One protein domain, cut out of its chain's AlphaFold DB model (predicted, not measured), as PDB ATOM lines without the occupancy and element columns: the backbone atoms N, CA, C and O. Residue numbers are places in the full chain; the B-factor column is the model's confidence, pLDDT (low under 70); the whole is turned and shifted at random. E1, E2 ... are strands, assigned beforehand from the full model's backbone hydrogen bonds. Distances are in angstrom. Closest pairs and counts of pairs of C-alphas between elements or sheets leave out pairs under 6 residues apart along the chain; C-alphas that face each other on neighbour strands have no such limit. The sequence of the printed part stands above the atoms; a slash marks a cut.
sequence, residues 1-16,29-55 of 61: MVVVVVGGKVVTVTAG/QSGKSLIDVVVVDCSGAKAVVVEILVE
ATOM      1  N   MET A   1       5.308  10.804  33.232       65.44
ATOM      2  CA  MET A   1       6.241   9.779  33.740       65.44
ATOM      3  C   MET A   1       5.448   8.503  33.939       65.44
ATOM      4  O   MET A   1       4.515   8.516  34.720       65.44
ATOM      5  N   VAL A   2       5.759   7.450  33.201       72.12
ATOM      6  CA  VAL A   2       5.060   6.162  33.255       72.12
ATOM      7  C   VAL A   2       5.900   5.194  34.080       72.12
ATOM      8  O   VAL A   2       7.124   5.172  33.941       72.12
ATOM      9  N   VAL A   3       5.262   4.404  34.935       76.25
ATOM     10  CA  VAL A   3       5.936   3.333  35.676       76.25
ATOM     11  C   VAL A   3       5.604   2.014  34.996       76.25
ATOM     12  O   VAL A   3       4.437   1.705  34.785       76.25
ATOM     13  N   VAL A   4       6.625   1.247  34.630       72.75
ATOM     14  CA  VAL A   4       6.480  -0.078  34.028       72.75
ATOM     15  C   VAL A   4       7.052  -1.107  34.989       72.75
ATOM     16  O   VAL A   4       8.207  -0.997  35.387       72.75
ATOM     17  N   VAL A   5       6.268  -2.109  35.366       74.12
ATOM     18  CA  VAL A   5       6.742  -3.243  36.165       74.12
ATOM     19  C   VAL A   5       6.883  -4.446  35.248       74.12
ATOM     20  O   VAL A   5       5.892  -4.848  34.654       74.12
ATOM     21  N   VAL A   6       8.085  -5.012  35.122       75.81
ATOM     22  CA  VAL A   6       8.345  -6.207  34.300       75.81
ATOM     23  C   VAL A   6       8.854  -7.327  35.193       75.81
ATOM     24  O   VAL A   6       9.942  -7.210  35.764       75.81
ATOM     25  N   GLY A   7       8.074  -8.401  35.341       72.19
ATOM     26  CA  GLY A   7       8.461  -9.536  36.190       72.19
ATOM     27  C   GLY A   7       8.788  -9.115  37.630       72.19
ATOM     28  O   GLY A   7       9.771  -9.573  38.205       72.19
ATOM     29  N   GLY A   8       8.029  -8.156  38.174       71.81
ATOM     30  CA  GLY A   8       8.227  -7.603  39.519       71.81
ATOM     31  C   GLY A   8       9.299  -6.510  39.648       71.81
ATOM     32  O   GLY A   8       9.390  -5.888  40.707       71.81
ATOM     33  N   LYS A   9      10.087  -6.212  38.603       76.00
ATOM     34  CA  LYS A   9      11.061  -5.102  38.618       76.00
ATOM     35  C   LYS A   9      10.439  -3.802  38.121       76.00
ATOM     36  O   LYS A   9       9.826  -3.778  37.060       76.00
ATOM     37  N   VAL A  10      10.647  -2.714  38.864       80.19
ATOM     38  CA  VAL A  10      10.129  -1.378  38.536       80.19
ATOM     39  C   VAL A  10      11.087  -0.638  37.598       80.19
ATOM     40  O   VAL A  10      12.270  -0.482  37.894       80.19
ATOM     41  N   VAL A  11      10.555  -0.137  36.489       78.75
ATOM     42  CA  VAL A  11      11.237   0.664  35.468       78.75
ATOM     43  C   VAL A  11      10.481   1.981  35.311       78.75
ATOM     44  O   VAL A  11       9.263   1.995  35.163       78.75
ATOM     45  N   THR A  12      11.191   3.108  35.331       79.50
ATOM     46  CA  THR A  12      10.576   4.426  35.105       79.50
ATOM     47  C   THR A  12      10.825   4.868  33.670       79.50
ATOM     48  O   THR A  12      11.967   4.895  33.218       79.50
ATOM     49  N   VAL A  13       9.757   5.220  32.958       75.88
ATOM     50  CA  VAL A  13       9.782   5.600  31.543       75.88
ATOM     51  C   VAL A  13       9.237   7.017  31.372       75.88
ATOM     52  O   VAL A  13       8.231   7.411  31.967       75.88
ATOM     53  N   THR A  14       9.881   7.816  30.529       76.88
ATOM     54  CA  THR A  14       9.353   9.133  30.153       76.88
ATOM     55  C   THR A  14       8.212   8.955  29.153       76.88
ATOM     56  O   THR A  14       8.355   8.256  28.155       76.88
ATOM     57  N   ALA A  15       7.062   9.585  29.414       69.38
ATOM     58  CA  ALA A  15       5.904   9.488  28.526       69.38
ATOM     59  C   ALA A  15       6.261   9.998  27.118       69.38
ATOM     60  O   ALA A  15       6.889  11.046  26.987       69.38
ATOM     61  N   GLY A  16       5.873   9.252  26.080       66.88
ATOM     62  CA  GLY A  16       6.174   9.585  24.681       66.88
ATOM     63  C   GLY A  16       7.552   9.132  24.179       66.88
ATOM     64  O   GLY A  16       7.828   9.274  22.992       66.88
ATOM     65  N   GLN A  29      13.404 -20.081  35.698       69.62
ATOM     66  CA  GLN A  29      13.602 -21.520  35.543       69.62
ATOM     67  C   GLN A  29      13.374 -21.948  34.092       69.62
ATOM     68  O   GLN A  29      12.624 -21.305  33.353       69.62
ATOM     69  N   SER A  30      14.016 -23.046  33.690       76.56
ATOM     70  CA  SER A  30      13.758 -23.664  32.392       76.56
ATOM     71  C   SER A  30      12.290 -24.083  32.273       76.56
ATOM     72  O   SER A  30      11.642 -24.460  33.252       76.56
ATOM     73  N   GLY A  31      11.757 -24.000  31.054       78.19
ATOM     74  CA  GLY A  31      10.344 -24.236  30.771       78.19
ATOM     75  C   GLY A  31       9.542 -22.946  30.597       78.19
ATOM     76  O   GLY A  31      10.060 -21.916  30.165       78.19
ATOM     77  N   LYS A  32       8.237 -23.027  30.870       76.75
ATOM     78  CA  LYS A  32       7.284 -21.937  30.633       76.75
ATOM     79  C   LYS A  32       7.200 -21.014  31.841       76.75
ATOM     80  O   LYS A  32       6.842 -21.454  32.929       76.75
ATOM     81  N   SER A  33       7.470 -19.734  31.620       78.31
ATOM     82  CA  SER A  33       7.325 -18.665  32.606       78.31
ATOM     83  C   SER A  33       6.348 -17.613  32.089       78.31
ATOM     84  O   SER A  33       6.453 -17.172  30.947       78.31
ATOM     85  N   LEU A  34       5.402 -17.199  32.930       79.81
ATOM     86  CA  LEU A  34       4.562 -16.033  32.665       79.81
ATOM     87  C   LEU A  34       5.241 -14.788  33.235       79.81
ATOM     88  O   LEU A  34       5.732 -14.800  34.364       79.81
ATOM     89  N   ILE A  35       5.291 -13.728  32.435       79.06
ATOM     90  CA  ILE A  35       5.845 -12.434  32.819       79.06
ATOM     91  C   ILE A  35       4.746 -11.392  32.697       79.06
ATOM     92  O   ILE A  35       4.298 -11.081  31.594       79.06
ATOM     93  N   ASP A  36       4.382 -10.808  33.831       82.38
ATOM     94  CA  ASP A  36       3.493  -9.657  33.872       82.38
ATOM     95  C   ASP A  36       4.261  -8.378  33.543       82.38
ATOM     96  O   ASP A  36       5.287  -8.060  34.165       82.38
ATOM     97  N   VAL A  37       3.737  -7.631  32.575       81.94
ATOM     98  CA  VAL A  37       4.135  -6.258  32.276       81.94
ATOM     99  C   VAL A  37       2.994  -5.334  32.674       81.94
ATOM    100  O   VAL A  37       1.956  -5.296  32.017       81.94
ATOM    101  N   VAL A  38       3.187  -4.570  33.745       81.31
ATOM    102  CA  VAL A  38       2.196  -3.607  34.236       81.31
ATOM    103  C   VAL A  38       2.643  -2.202  33.869       81.31
ATOM    104  O   VAL A  38       3.671  -1.735  34.350       81.31
ATOM    105  N   VAL A  39       1.873  -1.511  33.036       81.12
ATOM    106  CA  VAL A  39       2.108  -0.114  32.663       81.12
ATOM    107  C   VAL A  39       1.148   0.765  33.450       81.12
ATOM    108  O   VAL A  39      -0.059   0.709  33.228       81.12
ATOM    109  N   VAL A  40       1.683   1.580  34.352       80.81
ATOM    110  CA  VAL A  40       0.927   2.487  35.219       80.81
ATOM    111  C   VAL A  40       1.160   3.925  34.771       80.81
ATOM    112  O   VAL A  40       2.302   4.389  34.686       80.81
ATOM    113  N   ASP A  41       0.074   4.642  34.477       75.75
ATOM    114  CA  ASP A  41       0.146   6.076  34.189       75.75
ATOM    115  C   ASP A  41       0.624   6.868  35.422       75.75
ATOM    116  O   ASP A  41       0.433   6.454  36.563       75.75
ATOM    117  N   CYS A  42       1.206   8.045  35.197       70.69
ATOM    118  CA  CYS A  42       1.740   8.955  36.215       70.69
ATOM    119  C   CYS A  42       0.742   9.267  37.343       70.69
ATOM    120  O   CYS A  42       1.144   9.592  38.455       70.69
ATOM    121  N   SER A  43      -0.554   9.224  37.030       76.75
ATOM    122  CA  SER A  43      -1.651   9.470  37.965       76.75
ATOM    123  C   SER A  43      -1.954   8.289  38.895       76.75
ATOM    124  O   SER A  43      -2.728   8.443  39.835       76.75
ATOM    125  N   GLY A  44      -1.416   7.097  38.611       70.00
ATOM    126  CA  GLY A  44      -1.774   5.842  39.278       70.00
ATOM    127  C   GLY A  44      -3.190   5.340  38.963       70.00
ATOM    128  O   GLY A  44      -3.568   4.264  39.412       70.00
ATOM    129  N   ALA A  45      -3.980   6.087  38.184       72.94
ATOM    130  CA  ALA A  45      -5.406   5.819  37.985       72.94
ATOM    131  C   ALA A  45      -5.694   4.726  36.944       72.94
ATOM    132  O   ALA A  45      -6.807   4.205  36.881       72.94
ATOM    133  N   LYS A  46      -4.717   4.409  36.090       72.50
ATOM    134  CA  LYS A  46      -4.851   3.425  35.014       72.50
ATOM    135  C   LYS A  46      -3.623   2.531  34.974       72.50
ATOM    136  O   LYS A  46      -2.501   3.031  34.886       72.50
ATOM    137  N   ALA A  47      -3.871   1.228  35.000       79.81
ATOM    138  CA  ALA A  47      -2.878   0.191  34.797       79.81
ATOM    139  C   ALA A  47      -3.303  -0.677  33.609       79.81
ATOM    140  O   ALA A  47      -4.454  -1.110  33.539       79.81
ATOM    141  N   VAL A  48      -2.386  -0.917  32.677       82.25
ATOM    142  CA  VAL A  48      -2.540  -1.944  31.643       82.25
ATOM    143  C   VAL A  48      -1.638  -3.101  32.026       82.25
ATOM    144  O   VAL A  48      -0.444  -2.894  32.221       82.25
ATOM    145  N   VAL A  49      -2.209  -4.297  32.143       80.94
ATOM    146  CA  VAL A  49      -1.456  -5.528  32.389       80.94
ATOM    147  C   VAL A  49      -1.357  -6.290  31.076       80.94
ATOM    148  O   VAL A  49      -2.367  -6.517  30.410       80.94
ATOM    149  N   VAL A  50      -0.136  -6.646  30.695       83.12
ATOM    150  CA  VAL A  50       0.159  -7.503  29.550       83.12
ATOM    151  C   VAL A  50       0.897  -8.726  30.071       83.12
ATOM    152  O   VAL A  50       2.002  -8.602  30.590       83.12
ATOM    153  N   GLU A  51       0.288  -9.895  29.920       83.44
ATOM    154  CA  GLU A  51       0.919 -11.178  30.227       83.44
ATOM    155  C   GLU A  51       1.703 -11.682  29.015       83.44
ATOM    156  O   GLU A  51       1.166 -11.810  27.910       83.44
ATOM    157  N   ILE A  52       2.982 -11.985  29.222       82.31
ATOM    158  CA  ILE A  52       3.862 -12.553  28.202       82.31
ATOM    159  C   ILE A  52       4.271 -13.952  28.653       82.31
ATOM    160  O   ILE A  52       4.949 -14.113  29.665       82.31
ATOM    161  N   LEU A  53       3.892 -14.970  27.878       80.69
ATOM    162  CA  LEU A  53       4.416 -16.321  28.049       80.69
ATOM    163  C   LEU A  53       5.789 -16.411  27.381       80.69
ATOM    164  O   LEU A  53       5.905 -16.260  26.165       80.69
ATOM    165  N   VAL A  54       6.814 -16.682  28.179       78.69
ATOM    166  CA  VAL A  54       8.176 -16.928  27.706       78.69
ATOM    167  C   VAL A  54       8.509 -18.395  27.936       78.69
ATOM    168  O   VAL A  54       8.286 -18.934  29.019       78.69
ATOM    169  N   GLU A  55       9.036 -19.051  26.910       79.12
ATOM    170  CA  GLU A  55       9.536 -20.421  27.001       79.12
ATOM    171  C   GLU A  55      11.062 -20.389  26.936       79.12
ATOM    172  O   GLU A  55      11.647 -19.945  25.946       79.12
TER     173      GLU A  55
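AT A GLANCE: This is residues 1 to 16 and 29 to 55 of the 61 residues of the protein "Unannotated protein" of freshwater metagenome (UniProt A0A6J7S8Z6). One twisted antiparallel sheet of four strands forms a rod, built of two hairpins side by side: a long one, E3 and E4, and a short one, E1 and E2, set beside one end of it. E1 pairs with E3 at its residues 37 to 40, and the long hairpin runs on past the short one. The printed part has 43 residues, with four named strands along the chain, E1 E2 E3 E4, and no named helix; the sheet's order is E2 - E1 - E3 - E4. The class is all strand, and the whole is loose, with a radius of gyration of the C-alphas of 11.9 A and spans of 36 by 17 by 15 A.

IN THESE COORDINATES: E3, residues 31 to 40, is the longest strand, 28.7 A from C-alpha 31 at (10.344, -24.236, 30.771) to C-alpha 40. E4, residues 47 to 55, measures 25.3 A and ends at C-alpha 55, (9.536, -20.421, 27.001). E1, residues 2 to 6, begins at C-alpha 2, (5.060, 6.162, 33.255), and measures 12.8 A; E2, residues 9 to 13, measures 12.9 A.

HOW THE PARTS SIT: E3 and E4 are antiparallel at 162 degrees, with N 35 and O 52 2.8 A apart, within hydrogen-bond range. E1 is antiparallel to E3 at 168 degrees; C-alphas 4 and 39 face each other at 4.6 A, and N 5 and O 38 are 2.8 A apart. E2 is antiparallel to E1 at 151 degrees, with N 11 and O 4 2.7 A apart. The edge strands E2 and E4 are apart.

THE WHOLE: The C-alphas of Ser 30 and Ser 43, the two farthest apart, are 37.0 A apart. Residues 17 to 28 are not printed, and C-alphas 16 and 29 are 33.8 A apart across this cut. The link E1 to E2 is tight, and E3 to E4 is short. The mean pLDDT of the printed part is 76.7; residues 1, 15 to 16 and 29 are under 70.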